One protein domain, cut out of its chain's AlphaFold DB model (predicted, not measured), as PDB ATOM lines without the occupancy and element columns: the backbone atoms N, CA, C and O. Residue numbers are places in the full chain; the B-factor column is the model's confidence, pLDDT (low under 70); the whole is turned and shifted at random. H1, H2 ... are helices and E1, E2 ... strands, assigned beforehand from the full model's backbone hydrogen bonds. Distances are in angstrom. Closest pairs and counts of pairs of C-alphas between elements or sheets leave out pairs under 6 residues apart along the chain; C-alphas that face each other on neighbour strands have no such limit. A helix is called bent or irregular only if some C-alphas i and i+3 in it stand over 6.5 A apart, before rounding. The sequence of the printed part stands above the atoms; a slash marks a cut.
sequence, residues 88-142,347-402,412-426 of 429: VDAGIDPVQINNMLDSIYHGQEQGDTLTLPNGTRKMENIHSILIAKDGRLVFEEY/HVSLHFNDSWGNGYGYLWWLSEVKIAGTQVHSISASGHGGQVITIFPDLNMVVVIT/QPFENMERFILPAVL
ATOM      1  N   VAL A  88      -9.300 -11.439  29.615       92.25
ATOM      2  CA  VAL A  88      -9.317 -12.662  28.798       92.25
ATOM      3  C   VAL A  88      -7.941 -12.945  28.200       92.25
ATOM      4  O   VAL A  88      -7.462 -14.075  28.283       92.25
ATOM      5  N   ASP A  89      -7.268 -11.926  27.658       93.31
ATOM      6  CA  ASP A  89      -5.915 -12.076  27.096       93.31
ATOM      7  C   ASP A  89      -4.869 -12.410  28.169       93.31
ATOM      8  O   ASP A  89      -3.814 -12.966  27.863       93.31
ATOM      9  N   ALA A  90      -5.157 -12.081  29.429       93.88
ATOM     10  CA  ALA A  90      -4.345 -12.436  30.586       93.88
ATOM     11  C   ALA A  90      -4.722 -13.791  31.215       93.88
ATOM     12  O   ALA A  90      -4.152 -14.168  32.240       93.88
ATOM     13  N   GLY A  91      -5.674 -14.523  30.623       92.62
ATOM     14  CA  GLY A  91      -6.114 -15.830  31.110       92.62
ATOM     15  C   GLY A  91      -6.950 -15.777  32.391       92.62
ATOM     16  O   GLY A  91      -6.956 -16.749  33.139       92.62
ATOM     17  N   ILE A  92      -7.629 -14.659  32.660       93.12
ATOM     18  CA  ILE A  92      -8.509 -14.486  33.823       93.12
ATOM     19  C   ILE A  92      -9.963 -14.595  33.368       93.12
ATOM     20  O   ILE A  92     -10.378 -13.879  32.454       93.12
ATOM     21  N   ASP A  93     -10.744 -15.462  34.017       89.56
ATOM     22  CA  ASP A  93     -12.174 -15.611  33.747       89.56
ATOM     23  C   ASP A  93     -12.941 -14.339  34.165       89.56
ATOM     24  O   ASP A  93     -13.062 -14.050  35.363       89.56
ATOM     25  N   PRO A  94     -13.505 -13.576  33.209       89.00
ATOM     26  CA  PRO A  94     -14.240 -12.367  33.538       89.00
ATOM     27  C   PRO A  94     -15.516 -12.656  34.336       89.00
ATOM     28  O   PRO A  94     -15.965 -11.778  35.062       89.00
ATOM     29  N   VAL A  95     -16.104 -13.858  34.265       86.50
ATOM     30  CA  VAL A  95     -17.372 -14.169  34.953       86.50
ATOM     31  C   VAL A  95     -17.241 -13.999  36.467       86.50
ATOM     32  O   VAL A  95     -18.101 -13.379  37.090       86.50
ATOM     33  N   GLN A  96     -16.156 -14.494  37.065       86.19
ATOM     34  CA  GLN A  96     -15.939 -14.366  38.509       86.19
ATOM     35  C   GLN A  96     -15.675 -12.921  38.932       86.19
ATOM     36  O   GLN A  96     -16.179 -12.479  39.965       86.19
ATOM     37  N   ILE A  97     -14.945 -12.164  38.109       89.88
ATOM     38  CA  ILE A  97     -14.730 -10.735  38.346       89.88
ATOM     39  C   ILE A  97     -16.065  -9.985  38.279       89.88
ATOM     40  O   ILE A  97     -16.346  -9.167  39.145       89.88
ATOM     41  N   ASN A  98     -16.942 -10.323  37.337       85.44
ATOM     42  CA  ASN A  98     -18.257  -9.691  37.208       85.44
ATOM     43  C   ASN A  98     -19.151  -9.977  38.412       85.44
ATOM     44  O   ASN A  98     -19.774  -9.057  38.930       85.44
ATOM     45  N   ASN A  99     -19.141 -11.212  38.921       83.25
ATOM     46  CA  ASN A  99     -19.871 -11.572  40.138       83.25
ATOM     47  C   ASN A  99     -19.392 -10.767  41.360       83.25
ATOM     48  O   ASN A  99     -20.193 -10.407  42.230       83.25
ATOM     49  N   MET A 100     -18.090 -10.469  41.434       86.44
ATOM     50  CA  MET A 100     -17.532  -9.580  42.457       86.44
ATOM     51  C   MET A 100     -18.061  -8.157  42.290       86.44
ATOM     52  O   MET A 100     -18.499  -7.551  43.265       86.44
ATOM     53  N   LEU A 101     -18.052  -7.627  41.062       85.50
ATOM     54  CA  LEU A 101     -18.545  -6.278  40.790       85.50
ATOM     55  C   LEU A 101     -20.039  -6.155  41.088       85.50
ATOM     56  O   LEU A 101     -20.432  -5.197  41.743       85.50
ATOM     57  N   ASP A 102     -20.850  -7.144  40.713       79.00
ATOM     58  CA  ASP A 102     -22.267  -7.211  41.078       79.00
ATOM     59  C   ASP A 102     -22.438  -7.198  42.607       79.00
ATOM     60  O   ASP A 102     -23.254  -6.443  43.134       79.00
ATOM     61  N   SER A 103     -21.625  -7.967  43.345       77.56
ATOM     62  CA  SER A 103     -21.662  -7.998  44.819       77.56
ATOM     63  C   SER A 103     -21.295  -6.652  45.453       77.56
ATOM     64  O   SER A 103     -21.854  -6.294  46.492       77.56
ATOM     65  N   ILE A 104     -20.386  -5.896  44.829       79.94
ATOM     66  CA  ILE A 104     -20.002  -4.550  45.266       79.94
ATOM     67  C   ILE A 104     -21.103  -3.551  44.918       79.94
ATOM     68  O   ILE A 104     -21.568  -2.868  45.820       79.94
ATOM     69  N   TYR A 105     -21.563  -3.483  43.662       74.31
ATOM     70  CA  TYR A 105     -22.587  -2.528  43.212       74.31
ATOM     71  C   TYR A 105     -23.932  -2.735  43.918       74.31
ATOM     72  O   TYR A 105     -24.519  -1.774  44.414       74.31
ATOM     73  N   HIS A 106     -24.406  -3.978  44.032       64.06
ATOM     74  CA  HIS A 106     -25.619  -4.291  44.799       64.06
ATOM     75  C   HIS A 106     -25.390  -4.181  46.306       64.06
ATOM     76  O   HIS A 106     -26.312  -3.882  47.065       64.06
ATOM     77  N   GLY A 107     -24.137  -4.319  46.739       56.66
ATOM     78  CA  GLY A 107     -23.705  -3.928  48.068       56.66
ATOM     79  C   GLY A 107     -23.734  -2.425  48.339       56.66
ATOM     80  O   GLY A 107     -23.375  -2.009  49.430       56.66
ATOM     81  N   GLN A 108     -24.192  -1.584  47.414       55.34
ATOM     82  CA  GLN A 108     -24.265  -0.134  47.631       55.34
ATOM     83  C   GLN A 108     -25.690   0.392  47.813       55.34
ATOM     84  O   GLN A 108     -25.859   1.575  48.109       55.34
ATOM     85  N   GLU A 109     -26.723  -0.447  47.682       51.81
ATOM     86  CA  GLU A 109     -28.107  -0.016  47.899       51.81
ATOM     87  C   GLU A 109     -28.428   0.127  49.404       51.81
ATOM     88  O   GLU A 109     -28.120  -0.745  50.227       51.81
ATOM     89  N   GLN A 110     -29.056   1.253  49.774       41.59
ATOM     90  CA  GLN A 110     -29.737   1.417  51.063       41.59
ATOM     91  C   GLN A 110     -31.131   0.785  50.962       41.59
ATOM     92  O   GLN A 110     -32.043   1.377  50.388       41.59
ATOM     93  N   GLY A 111     -31.293  -0.411  51.527       46.00
ATOM     94  CA  GLY A 111     -32.562  -1.138  51.555       46.00
ATOM     95  C   GLY A 111     -32.361  -2.648  51.427       46.00
ATOM     96  O   GLY A 111     -31.676  -3.119  50.527       46.00
ATOM     97  N   ASP A 112     -32.978  -3.406  52.331       40.62
ATOM     98  CA  ASP A 112     -32.877  -4.868  52.508       40.62
ATOM     99  C   ASP A 112     -33.626  -5.698  51.433       40.62
ATOM    100  O   ASP A 112     -34.207  -6.743  51.723       40.62
ATOM    101  N   THR A 113     -33.699  -5.238  50.182       37.88
ATOM    102  CA  THR A 113     -34.661  -5.788  49.200       37.88
ATOM    103  C   THR A 113     -34.096  -6.713  48.123       37.88
ATOM    104  O   THR A 113     -34.874  -7.224  47.318       37.88
ATOM    105  N   LEU A 114     -32.793  -7.003  48.112       41.25
ATOM    106  CA  LEU A 114     -32.198  -7.962  47.172       41.25
ATOM    107  C   LEU A 114     -31.739  -9.233  47.893       41.25
ATOM    108  O   LEU A 114     -30.773  -9.235  48.652       41.25
ATOM    109  N   THR A 115     -32.431 -10.340  47.619       42.78
ATOM    110  CA  THR A 115     -32.023 -11.679  48.051       42.78
ATOM    111  C   THR A 115     -30.771 -12.083  47.276       42.78
ATOM    112  O   THR A 115     -30.861 -12.549  46.139       42.78
ATOM    113  N   LEU A 116     -29.595 -11.898  47.874       48.84
ATOM    114  CA  LEU A 116     -28.363 -12.454  47.326       48.84
ATOM    115  C   LEU A 116     -28.451 -13.998  47.306       48.84
ATOM    116  O   LEU A 116     -29.135 -14.578  48.157       48.84
ATOM    117  N   PRO A 117     -27.763 -14.702  46.383       47.62
ATOM    118  CA  PRO A 117     -27.657 -16.158  46.451       47.62
ATOM    119  C   PRO A 117     -27.180 -16.597  47.842       47.62
ATOM    120  O   PRO A 117     -26.295 -15.950  48.413       47.62
ATOM    121  N   ASN A 118     -27.749 -17.678  48.388       40.34
ATOM    122  CA  ASN A 118     -27.408 -18.179  49.727       40.34
ATOM    123  C   ASN A 118     -25.883 -18.227  49.937       40.34
ATOM    124  O   ASN A 118     -25.167 -18.864  49.168       40.34
ATOM    125  N   GLY A 119     -25.402 -17.554  50.989       47.88
ATOM    126  CA  GLY A 119     -23.977 -17.468  51.327       47.88
ATOM    127  C   GLY A 119     -23.226 -16.279  50.716       47.88
ATOM    128  O   GLY A 119     -22.004 -16.211  50.832       47.88
ATOM    129  N   THR A 120     -23.898 -15.334  50.055       48.84
ATOM    130  CA  THR A 120     -23.269 -14.112  49.517       48.84
ATOM    131  C   THR A 120     -23.379 -12.959  50.507       48.84
ATOM    132  O   THR A 120     -24.471 -12.642  50.972       48.84
ATOM    133  N   ARG A 121     -22.230 -12.371  50.871       57.19
ATOM    134  CA  ARG A 121     -22.129 -11.201  51.754       57.19
ATOM    135  C   ARG A 121     -22.107  -9.919  50.925       57.19
ATOM    136  O   ARG A 121     -21.525  -9.887  49.846       57.19
ATOM    137  N   LYS A 122     -22.719  -8.872  51.474       64.94
ATOM    138  CA  LYS A 122     -22.681  -7.508  50.949       64.94
ATOM    139  C   LYS A 122     -21.251  -6.957  51.043       64.94
ATOM    140  O   LYS A 122     -20.649  -7.057  52.110       64.94
ATOM    141  N   MET A 123     -20.721  -6.399  49.954       70.00
ATOM    142  CA  MET A 123     -19.380  -5.799  49.925       70.00
ATOM    143  C   MET A 123     -19.501  -4.281  49.895       70.00
ATOM    144  O   MET A 123     -19.832  -3.691  48.870       70.00
ATOM    145  N   GLU A 124     -19.273  -3.658  51.049       75.75
ATOM    146  CA  GLU A 124     -19.438  -2.218  51.241       75.75
ATOM    147  C   GLU A 124     -18.085  -1.500  51.345       75.75
ATOM    148  O   GLU A 124     -17.094  -2.057  51.819       75.75
ATOM    149  N   ASN A 125     -18.065  -0.231  50.933       84.06
ATOM    150  CA  ASN A 125     -16.930   0.690  51.040       84.06
ATOM    151  C   ASN A 125     -15.650   0.220  50.335       84.06
ATOM    152  O   ASN A 125     -14.553   0.578  50.760       84.06
ATOM    153  N   ILE A 126     -15.767  -0.548  49.250       90.12
ATOM    154  CA  ILE A 126     -14.659  -0.763  48.312       90.12
ATOM    155  C   ILE A 126     -14.603   0.421  47.350       90.12
ATOM    156  O   ILE A 126     -15.581   0.730  46.680       90.12
ATOM    157  N   HIS A 127     -13.464   1.099  47.289       92.62
ATOM    158  CA  HIS A 127     -13.270   2.322  46.512       92.62
ATOM    159  C   HIS A 127     -12.535   2.079  45.195       92.62
ATOM    160  O   HIS A 127     -12.804   2.765  44.210       92.62
ATOM    161  N   SER A 128     -11.639   1.093  45.147       94.81
ATOM    162  CA  SER A 128     -11.017   0.662  43.896       94.81
ATOM    163  C   SER A 128     -10.560  -0.789  43.947       94.81
ATOM    164  O   SER A 128     -10.257  -1.308  45.021       94.81
ATOM    165  N   ILE A 129     -10.497  -1.420  42.773       96.06
ATOM    166  CA  ILE A 129      -9.873  -2.728  42.563       96.06
ATOM    167  C   ILE A 129      -8.997  -2.644  41.321       96.06
ATOM    168  O   ILE A 129      -9.451  -2.216  40.262       96.06
ATOM    169  N   LEU A 130      -7.740  -3.061  41.446       97.69
ATOM    170  CA  LEU A 130      -6.805  -3.185  40.337       97.69
ATOM    171  C   LEU A 130      -6.191  -4.580  40.341       97.69
ATOM    172  O   LEU A 130      -5.819  -5.092  41.395       97.69
ATOM    173  N   ILE A 131      -6.043  -5.165  39.156       98.19
ATOM    174  CA  ILE A 131      -5.377  -6.452  38.960       98.19
ATOM    175  C   ILE A 131      -4.311  -6.263  37.891       98.19
ATOM    176  O   ILE A 131      -4.594  -5.785  36.789       98.19
ATOM    177  N   ALA A 132      -3.084  -6.654  38.214       98.25
ATOM    178  CA  ALA A 132      -1.999  -6.793  37.264       98.25
ATOM    179  C   ALA A 132      -1.582  -8.258  37.172       98.25
ATOM    180  O   ALA A 132      -1.463  -8.935  38.189       98.25
ATOM    181  N   LYS A 133      -1.364  -8.741  35.954       97.94
ATOM    182  CA  LYS A 133      -1.017 -10.128  35.656       97.94
ATOM    183  C   LYS A 133       0.037 -10.142  34.562       97.94
ATOM    184  O   LYS A 133      -0.070  -9.421  33.571       97.94
ATOM    185  N   ASP A 134       1.085 -10.932  34.767       97.56
ATOM    186  CA  ASP A 134       2.190 -11.079  33.817       97.56
ATOM    187  C   ASP A 134       2.834  -9.748  33.402       97.56
ATOM    188  O   ASP A 134       3.150  -9.511  32.234       97.56
ATOM    189  N   GLY A 135       3.012  -8.857  34.384       96.50
ATOM    190  CA  GLY A 135       3.627  -7.541  34.202       96.50
ATOM    191  C   GLY A 135       2.726  -6.495  33.541       96.50
ATOM    192  O   GLY A 135       3.185  -5.378  33.304       96.50
ATOM    193  N   ARG A 136       1.459  -6.812  33.249       97.31
ATOM    194  CA  ARG A 136       0.497  -5.904  32.603       97.31
ATOM    195  C   ARG A 136      -0.652  -5.578  33.543       97.31
ATOM    196  O   ARG A 136      -1.080  -6.439  34.303       97.31
ATOM    197  N   LEU A 137      -1.178  -4.361  33.471       97.62
ATOM    198  CA  LEU A 137      -2.415  -3.996  34.158       97.62
ATOM    199  C   LEU A 137      -3.607  -4.522  33.345       97.62
ATOM    200  O   LEU A 137      -3.788  -4.144  32.187       97.62
ATOM    201  N   VAL A 138      -4.403  -5.406  33.941       97.06
ATOM    202  CA  VAL A 138      -5.456  -6.156  33.231       97.06
ATOM    203  C   VAL A 138      -6.863  -5.749  33.643       97.06
ATOM    204  O   VAL A 138      -7.819  -5.979  32.907       97.06
ATOM    205  N   PHE A 139      -6.984  -5.109  34.805       96.19
ATOM    206  CA  PHE A 139      -8.240  -4.587  35.318       96.19
ATOM    207  C   PHE A 139      -7.989  -3.386  36.235       96.19
ATOM    208  O   PHE A 139      -7.065  -3.411  37.050       96.19
ATOM    209  N   GLU A 140      -8.812  -2.347  36.109       95.19
ATOM    210  CA  GLU A 140      -8.939  -1.263  37.085       95.19
ATOM    211  C   GLU A 140     -10.396  -0.786  37.098       95.19
ATOM    212  O   GLU A 140     -10.943  -0.444  36.051       95.19
ATOM    213  N   GLU A 141     -11.016  -0.757  38.272       93.50
ATOM    214  CA  GLU A 141     -12.353  -0.201  38.475       93.50
ATOM    215  C   GLU A 141     -12.362   0.647  39.745       93.50
ATOM    216  O   GLU A 141     -11.670   0.345  40.724       93.50
ATOM    217  N   TYR A 142     -13.127   1.736  39.708       92.44
ATOM    218  CA  TYR A 142     -13.205   2.725  40.775       92.44
ATOM    219  C   TYR A 142     -14.673   2.986  41.084       92.44
ATOM    220  O   TYR A 142     -15.458   3.288  40.187       92.44
ATOM    221  N   HIS A 347      10.053 -14.587  58.468       97.94
ATOM    222  CA  HIS A 347      10.847 -14.408  59.692       97.94
ATOM    223  C   HIS A 347      10.057 -14.732  60.960       97.94
ATOM    224  O   HIS A 347      10.634 -15.128  61.973       97.94
ATOM    225  N   VAL A 348       8.735 -14.577  60.901       97.56
ATOM    226  CA  VAL A 348       7.816 -14.855  62.007       97.56
ATOM    227  C   VAL A 348       6.670 -15.723  61.500       97.56
ATOM    228  O   VAL A 348       6.070 -15.415  60.472       97.56
ATOM    229  N   SER A 349       6.353 -16.797  62.223       95.50
ATOM    230  CA  SER A 349       5.127 -17.575  62.011       95.50
ATOM    231  C   SER A 349       4.018 -17.004  62.886       95.50
ATOM    232  O   SER A 349       4.209 -16.848  64.092       95.50
ATOM    233  N   LEU A 350       2.877 -16.696  62.278       92.12
ATOM    234  CA  LEU A 350       1.714 -16.101  62.933       92.12
ATOM    235  C   LEU A 350       0.481 -16.963  62.646       92.12
ATOM    236  O   LEU A 350       0.488 -17.786  61.735       92.12
ATOM    237  N   HIS A 351      -0.564 -16.805  63.450       80.75
ATOM    238  CA  HIS A 351      -1.800 -17.579  63.325       80.75
ATOM    239  C   HIS A 351      -3.008 -16.686  63.646       80.75
ATOM    240  O   HIS A 351      -3.698 -16.911  64.636       80.75
ATOM    241  N   PHE A 352      -3.223 -15.624  62.855       74.94
ATOM    242  CA  PHE A 352      -4.369 -14.722  63.061       74.94
ATOM    243  C   PHE A 352      -5.690 -15.334  62.604       74.94
ATOM    244  O   PHE A 352      -6.698 -15.194  63.292       74.94
ATOM    245  N   ASN A 353      -5.693 -16.013  61.460       69.94
ATOM    246  CA  ASN A 353      -6.796 -16.848  61.002       69.94
ATOM    247  C   ASN A 353      -6.253 -17.951  60.080       69.94
ATOM    248  O   ASN A 353      -5.045 -18.068  59.900       69.94
ATOM    249  N   ASP A 354      -7.131 -18.789  59.534       68.88
ATOM    250  CA  ASP A 354      -6.704 -19.961  58.766       68.88
ATOM    251  C   ASP A 354      -6.102 -19.606  57.395       68.88
ATOM    252  O   ASP A 354      -5.264 -20.355  56.890       68.88
ATOM    253  N   SER A 355      -6.464 -18.461  56.812       70.12
ATOM    254  CA  SER A 355      -6.109 -18.131  55.429       70.12
ATOM    255  C   SER A 355      -5.117 -16.978  55.272       70.12
ATOM    256  O   SER A 355      -4.265 -17.025  54.388       70.12
ATOM    257  N   TRP A 356      -5.200 -15.936  56.102       81.75
ATOM    258  CA  TRP A 356      -4.445 -14.690  55.947       81.75
ATOM    259  C   TRP A 356      -3.715 -14.276  57.218       81.75
ATOM    260  O   TRP A 356      -4.258 -14.319  58.321       81.75
ATOM    261  N   GLY A 357      -2.490 -13.776  57.038       81.00
ATOM    262  CA  GLY A 357      -1.645 -13.306  58.137       81.00
ATOM    263  C   GLY A 357      -0.939 -14.442  58.877       81.00
ATOM    264  O   GLY A 357      -0.735 -14.365  60.085       81.00
ATOM    265  N   ASN A 358      -0.545 -15.498  58.164       90.50
ATOM    266  CA  ASN A 358       0.062 -16.695  58.765       90.50
ATOM    267  C   ASN A 358       1.589 -16.574  58.923       90.50
ATOM    268  O   ASN A 358       2.278 -17.463  59.431       90.50
ATOM    269  N   GLY A 359       2.153 -15.455  58.483       95.75
ATOM    270  CA  GLY A 359       3.542 -15.119  58.697       95.75
ATOM    271  C   GLY A 359       3.824 -13.642  58.488       95.75
ATOM    272  O   GLY A 359       2.975 -12.873  58.034       95.75
ATOM    273  N   TYR A 360       5.048 -13.261  58.828       97.75
ATOM    274  CA  TYR A 360       5.527 -11.896  58.693       97.75
ATOM    275  C   TYR A 360       6.980 -11.873  58.234       97.75
ATOM    276  O   TYR A 360       7.809 -12.646  58.727       97.75
ATOM    277  N   GLY A 361       7.254 -10.994  57.277       98.31
ATOM    278  CA  GLY A 361       8.590 -10.676  56.791       98.31
ATOM    279  C   GLY A 361       9.121  -9.375  57.390       98.31
ATOM    280  O   GLY A 361       8.831  -9.033  58.535       98.31
ATOM    281  N   TYR A 362       9.880  -8.618  56.603       98.75
ATOM    282  CA  TYR A 362      10.275  -7.255  56.951       98.75
ATOM    283  C   TYR A 362       9.158  -6.285  56.569       98.75
ATOM    284  O   TYR A 362       9.145  -5.742  55.466       98.75
ATOM    285  N   LEU A 363       8.216  -6.080  57.489       98.31
ATOM    286  CA  LEU A 363       7.014  -5.253  57.325       98.31
ATOM    287  C   LEU A 363       6.070  -5.718  56.198       98.31
ATOM    288  O   LEU A 363       5.329  -4.913  55.630       98.31
ATOM    289  N   TRP A 364       6.081  -7.017  55.892       98.31
ATOM    290  CA  TRP A 364       5.194  -7.667  54.922       98.31
ATOM    291  C   TRP A 364       4.399  -8.782  55.593       98.31
ATOM    292  O   TRP A 364       4.971  -9.624  56.281       98.31
ATOM    293  N   TRP A 365       3.092  -8.817  55.359       97.06
ATOM    294  CA  TRP A 365       2.236  -9.934  55.750       97.06
ATOM    295  C   TRP A 365       2.406 -11.081  54.765       97.06
ATOM    296  O   TRP A 365       2.382 -10.862  53.557       97.06
ATOM    297  N   LEU A 366       2.537 -12.304  55.265       96.69
ATOM    298  CA  LEU A 366       2.704 -13.498  54.443       96.69
ATOM    299  C   LEU A 366       1.559 -14.459  54.717       96.69
ATOM    300  O   LEU A 366       1.188 -14.671  55.873       96.69
ATOM    301  N   SER A 367       1.003 -15.047  53.663       94.88
ATOM    302  CA  SER A 367      -0.079 -16.019  53.805       94.88
ATOM    303  C   SER A 367       0.050 -17.163  52.811       94.88
ATOM    304  O   SER A 367       0.754 -17.068  51.807       94.88
ATOM    305  N   GLU A 368      -0.645 -18.250  53.120       91.38
ATOM    306  CA  GLU A 368      -0.726 -19.447  52.297       91.38
ATOM    307  C   GLU A 368      -2.206 -19.828  52.225       91.38
ATOM    308  O   GLU A 368      -2.783 -20.258  53.221       91.38
ATOM    309  N   VAL A 369      -2.829 -19.657  51.062       88.00
ATOM    310  CA  VAL A 369      -4.260 -19.923  50.864       88.00
ATOM    311  C   VAL A 369      -4.436 -21.099  49.917       88.00
ATOM    312  O   VAL A 369      -3.779 -21.177  48.880       88.00
ATOM    313  N   LYS A 370      -5.348 -22.016  50.245       89.00
ATOM    314  CA  LYS A 370      -5.666 -23.158  49.387       89.00
ATOM    315  C   LYS A 370      -6.939 -22.902  48.585       89.00
ATOM    316  O   LYS A 370      -8.033 -22.933  49.138       89.00
ATOM    317  N   ILE A 371      -6.807 -22.737  47.271       87.56
ATOM    318  CA  ILE A 371      -7.915 -22.489  46.339       87.56
ATOM    319  C   ILE A 371      -7.987 -23.625  45.321       87.56
ATOM    320  O   ILE A 371      -6.993 -23.955  44.682       87.56
ATOM    321  N   ALA A 372      -9.159 -24.258  45.190       83.50
ATOM    322  CA  ALA A 372      -9.391 -25.369  44.255       83.50
ATOM    323  C   ALA A 372      -8.329 -26.495  44.337       83.50
ATOM    324  O   ALA A 372      -7.931 -27.082  43.336       83.50
ATOM    325  N   GLY A 373      -7.834 -26.789  45.546       85.69
ATOM    326  CA  GLY A 373      -6.790 -27.798  45.766       85.69
ATOM    327  C   GLY A 373      -5.354 -27.315  45.527       85.69
ATOM    328  O   GLY A 373      -4.429 -28.025  45.917       85.69
ATOM    329  N   THR A 374      -5.171 -26.114  44.977       90.12
ATOM    330  CA  THR A 374      -3.873 -25.476  44.733       90.12
ATOM    331  C   THR A 374      -3.494 -24.585  45.906       90.12
ATOM    332  O   THR A 374      -4.309 -23.802  46.390       90.12
ATOM    333  N   GLN A 375      -2.255 -24.709  46.367       92.06
ATOM    334  CA  GLN A 375      -1.696 -23.832  47.384       92.06
ATOM    335  C   GLN A 375      -1.144 -22.569  46.719       92.06
ATOM    336  O   GLN A 375      -0.381 -22.671  45.763       92.06
ATOM    337  N   VAL A 376      -1.539 -21.400  47.216       94.06
ATOM    338  CA  VAL A 376      -1.140 -20.092  46.688       94.06
ATOM    339  C   VAL A 376      -0.523 -19.272  47.812       94.06
ATOM    340  O   VAL A 376      -1.150 -19.056  48.850       94.06
ATOM    341  N   HIS A 377       0.698 -18.798  47.604       95.19
ATOM    342  CA  HIS A 377       1.391 -17.910  48.524       95.19
ATOM    343  C   HIS A 377       1.041 -16.459  48.216       95.19
ATOM    344  O   HIS A 377       0.922 -16.061  47.053       95.19
ATOM    345  N   SER A 378       0.922 -15.651  49.266       96.75
ATOM    346  CA  SER A 378       0.722 -14.216  49.132       96.75
ATOM    347  C   SER A 378       1.675 -13.411  50.007       96.75
ATOM    348  O   SER A 378       1.997 -13.788  51.135       96.75
ATOM    349  N   ILE A 379       2.107 -12.273  49.468       98.00
ATOM    350  CA  ILE A 379       2.883 -11.239  50.155       98.00
ATOM    351  C   ILE A 379       2.023  -9.981  50.136       98.00
ATOM    352  O   ILE A 379       1.649  -9.515  49.061       98.00
ATOM    353  N   SER A 380       1.676  -9.443  51.302       97.75
ATOM    354  CA  SER A 380       0.705  -8.354  51.406       97.75
ATOM    355  C   SER A 380       1.216  -7.174  52.223       97.75
ATOM    356  O   SER A 380       1.732  -7.332  53.328       97.75
ATOM    357  N   ALA A 381       1.001  -5.970  51.705       97.50
ATOM    358  CA  ALA A 381       0.943  -4.758  52.508       97.50
ATOM    359  C   ALA A 381      -0.525  -4.540  52.896       97.50
ATOM    360  O   ALA A 381      -1.384  -4.560  52.014       97.50
ATOM    361  N   SER A 382      -0.821  -4.350  54.184       94.12
ATOM    362  CA  SER A 382      -2.199  -4.225  54.681       94.12
ATOM    363  C   SER A 382      -2.349  -3.016  55.595       94.12
ATOM    364  O   SER A 382      -1.579  -2.840  56.543       94.12
ATOM    365  N   GLY A 383      -3.330  -2.180  55.270       92.19
ATOM    366  CA  GLY A 383      -3.661  -0.920  55.911       92.19
ATOM    367  C   GLY A 383      -5.078  -0.917  56.475       92.19
ATOM    368  O   GLY A 383      -6.001  -1.512  55.914       92.19
ATOM    369  N   HIS A 384      -5.246  -0.203  57.586       88.50
ATOM    370  CA  HIS A 384      -6.548   0.038  58.196       88.50
ATOM    371  C   HIS A 384      -7.518   0.689  57.188       88.50
ATOM    372  O   HIS A 384      -7.105   1.471  56.333       88.50
ATOM    373  N   GLY A 385      -8.802   0.327  57.243       87.62
ATOM    374  CA  GLY A 385      -9.803   0.760  56.258       87.62
ATOM    375  C   GLY A 385      -9.907  -0.103  54.995       87.62
ATOM    376  O   GLY A 385     -10.742   0.186  54.139       87.62
ATOM    377  N   GLY A 386      -9.109  -1.170  54.878       90.19
ATOM    378  CA  GLY A 386      -9.155  -2.096  53.743       90.19
ATOM    379  C   GLY A 386      -8.270  -1.675  52.567       90.19
ATOM    380  O   GLY A 386      -8.640  -1.890  51.416       90.19
ATOM    381  N   GLN A 387      -7.121  -1.058  52.855       94.00
ATOM    382  CA  GLN A 387      -6.101  -0.742  51.852       94.00
ATOM    383  C   GLN A 387      -5.135  -1.917  51.758       94.00
ATOM    384  O   GLN A 387      -4.446  -2.214  52.732       94.00
ATOM    385  N   VAL A 388      -5.057  -2.589  50.616       96.81
ATOM    386  CA  VAL A 388      -4.168  -3.744  50.454       96.81
ATOM    387  C   VAL A 388      -3.423  -3.710  49.128       96.81
ATOM    388  O   VAL A 388      -3.978  -3.352  48.090       96.81
ATOM    389  N   ILE A 389      -2.153  -4.105  49.177       98.56
ATOM    390  CA  ILE A 389      -1.363  -4.530  48.019       98.56
ATOM    391  C   ILE A 389      -1.044  -5.994  48.263       98.56
ATOM    392  O   ILE A 389      -0.255  -6.283  49.156       98.56
ATOM    393  N   THR A 390      -1.621  -6.897  47.482       98.50
ATOM    394  CA  THR A 390      -1.393  -8.336  47.612       98.50
ATOM    395  C   THR A 390      -0.711  -8.860  46.363       98.50
ATOM    396  O   THR A 390      -1.190  -8.679  45.246       98.50
ATOM    397  N   ILE A 391       0.424  -9.511  46.554       98.75
ATOM    398  CA  ILE A 391       1.256 -10.084  45.505       98.75
ATOM    399  C   ILE A 391       1.132 -11.597  45.600       98.75
ATOM    400  O   ILE A 391       1.307 -12.158  46.680       98.75
ATOM    401  N   PHE A 392       0.875 -12.249  44.473       98.31
ATOM    402  CA  PHE A 392       0.803 -13.700  44.337       98.31
ATOM    403  C   PHE A 392       1.914 -14.161  43.385       98.31
ATOM    404  O   PHE A 392       1.697 -14.188  42.166       98.31
ATOM    405  N   PRO A 393       3.112 -14.499  43.904       97.62
ATOM    406  CA  PRO A 393       4.239 -14.919  43.074       97.62
ATOM    407  C   PRO A 393       3.913 -16.136  42.203       97.62
ATOM    408  O   PRO A 393       4.208 -16.122  41.010       97.62
ATOM    409  N   ASP A 394       3.208 -17.126  42.762       96.31
ATOM    410  CA  ASP A 394       2.810 -18.361  42.065       96.31
ATOM    411  C   ASP A 394       1.930 -18.100  40.835       96.31
ATOM    412  O   ASP A 394       1.887 -18.895  39.898       96.31
ATOM    413  N   LEU A 395       1.221 -16.969  40.840       97.50
ATOM    414  CA  LEU A 395       0.301 -16.567  39.784       97.50
ATOM    415  C   LEU A 395       0.858 -15.419  38.940       97.50
ATOM    416  O   LEU A 395       0.179 -14.981  38.016       97.50
ATOM    417  N   ASN A 396       2.062 -14.915  39.227       98.00
ATOM    418  CA  ASN A 396       2.620 -13.710  38.608       98.00
ATOM    419  C   ASN A 396       1.596 -12.555  38.574       98.00
ATOM    420  O   ASN A 396       1.338 -11.953  37.524       98.00
ATOM    421  N   MET A 397       0.951 -12.319  39.721       98.62
ATOM    422  CA  MET A 397      -0.205 -11.436  39.847       98.62
ATOM    423  C   MET A 397      -0.063 -10.476  41.030       98.62
ATOM    424  O   MET A 397       0.447 -10.842  42.086       98.62
ATOM    425  N   VAL A 398      -0.565  -9.256  40.864       98.81
ATOM    426  CA  VAL A 398      -0.723  -8.256  41.924       98.81
ATOM    427  C   VAL A 398      -2.171  -7.800  41.942       98.81
ATOM    428  O   VAL A 398      -2.740  -7.491  40.897       98.81
ATOM    429  N   VAL A 399      -2.754  -7.723  43.130       98.62
ATOM    430  CA  VAL A 399      -4.093  -7.192  43.366       98.62
ATOM    431  C   VAL A 399      -3.981  -6.023  44.333       98.62
ATOM    432  O   VAL A 399      -3.358  -6.137  45.387       98.62
ATOM    433  N   VAL A 400      -4.586  -4.894  43.980       98.50
ATOM    434  CA  VAL A 400      -4.756  -3.755  44.885       98.50
ATOM    435  C   VAL A 400      -6.232  -3.530  45.112       98.50
ATOM    436  O   VAL A 400      -7.001  -3.456  44.155       98.50
ATOM    437  N   ILE A 401      -6.613  -3.391  46.375       96.81
ATOM    438  CA  ILE A 401      -7.957  -2.983  46.772       96.81
ATOM    439  C   ILE A 401      -7.805  -1.813  47.738       96.81
ATOM    440  O   ILE A 401      -6.990  -1.874  48.658       96.81
ATOM    441  N   THR A 402      -8.558  -0.740  47.511       95.56
ATOM    442  CA  THR A 402      -8.685   0.363  48.475       95.56
ATOM    443  C   THR A 402     -10.111   0.455  48.973       95.56
ATOM    444  O   THR A 402     -11.050   0.128  48.243       95.56
ATOM    445  N   GLN A 412     -12.364  -7.921  54.639       84.12
ATOM    446  CA  GLN A 412     -13.171  -7.949  53.414       84.12
ATOM    447  C   GLN A 412     -12.343  -7.974  52.109       84.12
ATOM    448  O   GLN A 412     -12.646  -8.797  51.248       84.12
ATOM    449  N   PRO A 413     -11.268  -7.175  51.915       89.69
ATOM    450  CA  PRO A 413     -10.462  -7.264  50.693       89.69
ATOM    451  C   PRO A 413      -9.866  -8.657  50.436       89.69
ATOM    452  O   PRO A 413      -9.788  -9.098  49.290       89.69
ATOM    453  N   PHE A 414      -9.463  -9.359  51.496       89.75
ATOM    454  CA  PHE A 414      -8.918 -10.712  51.418       89.75
ATOM    455  C   PHE A 414     -10.001 -11.736  51.081       89.75
ATOM    456  O   PHE A 414      -9.800 -12.559  50.189       89.75
ATOM    457  N   GLU A 415     -11.184 -11.613  51.683       86.44
ATOM    458  CA  GLU A 415     -12.350 -12.423  51.314       86.44
ATOM    459  C   GLU A 415     -12.723 -12.243  49.833       86.44
ATOM    460  O   GLU A 415     -13.008 -13.221  49.138       86.44
ATOM    461  N   ASN A 416     -12.670 -11.011  49.310       86.69
ATOM    462  CA  ASN A 416     -12.944 -10.722  47.897       86.69
ATOM    463  C   ASN A 416     -11.952 -11.445  46.976       86.69
ATOM    464  O   ASN A 416     -12.340 -12.021  45.954       86.69
ATOM    465  N   MET A 417     -10.670 -11.432  47.349       92.19
ATOM    466  CA  MET A 417      -9.623 -12.123  46.604       92.19
ATOM    467  C   MET A 417      -9.852 -13.635  46.583       92.19
ATOM    468  O   MET A 417      -9.823 -14.230  45.509       92.19
ATOM    469  N   GLU A 418     -10.127 -14.253  47.732       89.69
ATOM    470  CA  GLU A 418     -10.373 -15.697  47.819       89.69
ATOM    471  C   GLU A 418     -11.626 -16.151  47.085       89.69
ATOM    472  O   GLU A 418     -11.641 -17.213  46.467       89.69
ATOM    473  N   ARG A 419     -12.692 -15.358  47.181       87.00
ATOM    474  CA  ARG A 419     -14.006 -15.746  46.681       87.00
ATOM    475  C   ARG A 419     -14.152 -15.551  45.180       87.00
ATOM    476  O   ARG A 419     -14.894 -16.304  44.555       87.00
ATOM    477  N   PHE A 420     -13.482 -14.548  44.617       89.62
ATOM    478  CA  PHE A 420     -13.701 -14.146  43.229       89.62
ATOM    479  C   PHE A 420     -12.421 -14.102  42.403       89.62
ATOM    480  O   PHE A 420     -12.369 -14.715  41.341       89.62
ATOM    481  N   ILE A 421     -11.377 -13.418  42.877       93.94
ATOM    482  CA  ILE A 421     -10.188 -13.170  42.049       93.94
ATOM    483  C   ILE A 421      -9.351 -14.441  41.878       93.94
ATOM    484  O   ILE A 421      -9.003 -14.791  40.754       93.94
ATOM    485  N   LEU A 422      -9.048 -15.168  42.956       94.44
ATOM    486  CA  LEU A 422      -8.262 -16.402  42.869       94.44
ATOM    487  C   LEU A 422      -8.989 -17.500  42.067       94.44
ATOM    488  O   LEU A 422      -8.351 -18.082  41.190       94.44
ATOM    489  N   PRO A 423     -10.305 -17.743  42.246       91.94
ATOM    490  CA  PRO A 423     -11.059 -18.662  41.391       91.94
ATOM    491  C   PRO A 423     -11.131 -18.246  39.916       91.94
ATOM    492  O   PRO A 423     -11.246 -19.115  39.057       91.94
ATOM    493  N   ALA A 424     -11.043 -16.945  39.604       92.44
ATOM    494  CA  ALA A 424     -10.994 -16.460  38.220       92.44
ATOM    495  C   ALA A 424      -9.707 -16.876  37.485       92.44
ATOM    496  O   ALA A 424      -9.689 -16.952  36.259       92.44
ATOM    497  N   VAL A 425      -8.624 -17.110  38.234       93.50
ATOM    498  CA  VAL A 425      -7.304 -17.503  37.714       93.50
ATOM    499  C   VAL A 425      -7.089 -19.015  37.825       93.50
ATOM    500  O   VAL A 425      -6.450 -19.621  36.968       93.50
ATOM    501  N   LEU A 426      -7.620 -19.628  38.884       90.06
ATOM    502  CA  LEU A 426      -7.514 -21.051  39.205       90.06
ATOM    503  C   LEU A 426      -8.910 -21.693  39.157       90.06
ATOM    504  O   LEU A 426      -9.506 -21.935  40.214       90.06
TER     505      LEU A 426
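AT A GLANCE: This is residues 88 to 142, 347 to 402 and 412 to 426 of the 429 residues of the protein "Beta-lactamase domain-containing protein" of Chloroflexi bacterium HGW-Chloroflexi-10 (UniProt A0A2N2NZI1). A twisted sheet of six strands curls round one helix, H2, and a second helix, H1, packs along H2 and only grazes the sheet. The printed part has 126 residues with two named helices and six named strands, in the order H1 E1 E2 E3 E4 E5 E6 H2. The sheet runs E2 E1 E6 E5 E4 E3, all antiparallel, and the class is mixed. The whole is compact, with a radius of gyration of the C-alphas of 14.8 A and spans of 47 by 34 by 28 A.

HOW THE PARTS SIT: H1, residues 94 to 106, touches H2, residues 412 to 425, at a shallow tilt of 26 degrees, opposite ways; their closest C-alphas, of Gln 96 and Phe 420, are 5.2 A apart. E1, residues 126 to 133, and E2, residues 136 to 142, form a hairpin, with N 129 and O 141 at 2.9 A. E3, residues 365 to 371, E4, 374 to 383, E5, 387 to 392, and E6, 397 to 402, form a meander, each strand the antiparallel neighbour of the one before, with N 367 and O 378 at 3.0 A, N 381 and O 389 at 2.9 A, and N 390 and O 399 at 2.8 A. E6 is also E1's antiparallel neighbour, with N 130 and O 400 at 2.8 A. H2 is on one face of the sheet, in two layers, helix and sheet; its closest C-alpha to E6 is that of Pro 413, 6.3 A from that of Ile 401. Every O i to N i+4 pair is within hydrogen-bond range in H1, and 8 of 10 in H2, which is only just irregular: C-alphas 419 and 422 are 6.9 A apart.

IN THESE COORDINATES: H1 begins at C-alpha 94, (-14.240, -12.367, 33.538), and is 17.9 A long. E1 measures 20.8 A; E4, 27.0 A, bends by 52 degrees at residue 379. H2, 19.3 A, ends at C-alpha 425, (-7.304, -17.503, 37.714).

THE WHOLE: The C-alphas of Thr 113 and His 347, the two farthest apart, are 47.5 A apart. Residues 143 to 346 and 403 to 411 are not printed, with gaps of 35.1 A and 10.7 A between C-alphas. H1 to E1 is a long link. Residues 106 to 122 and 353 to 354 have pLDDT under 70.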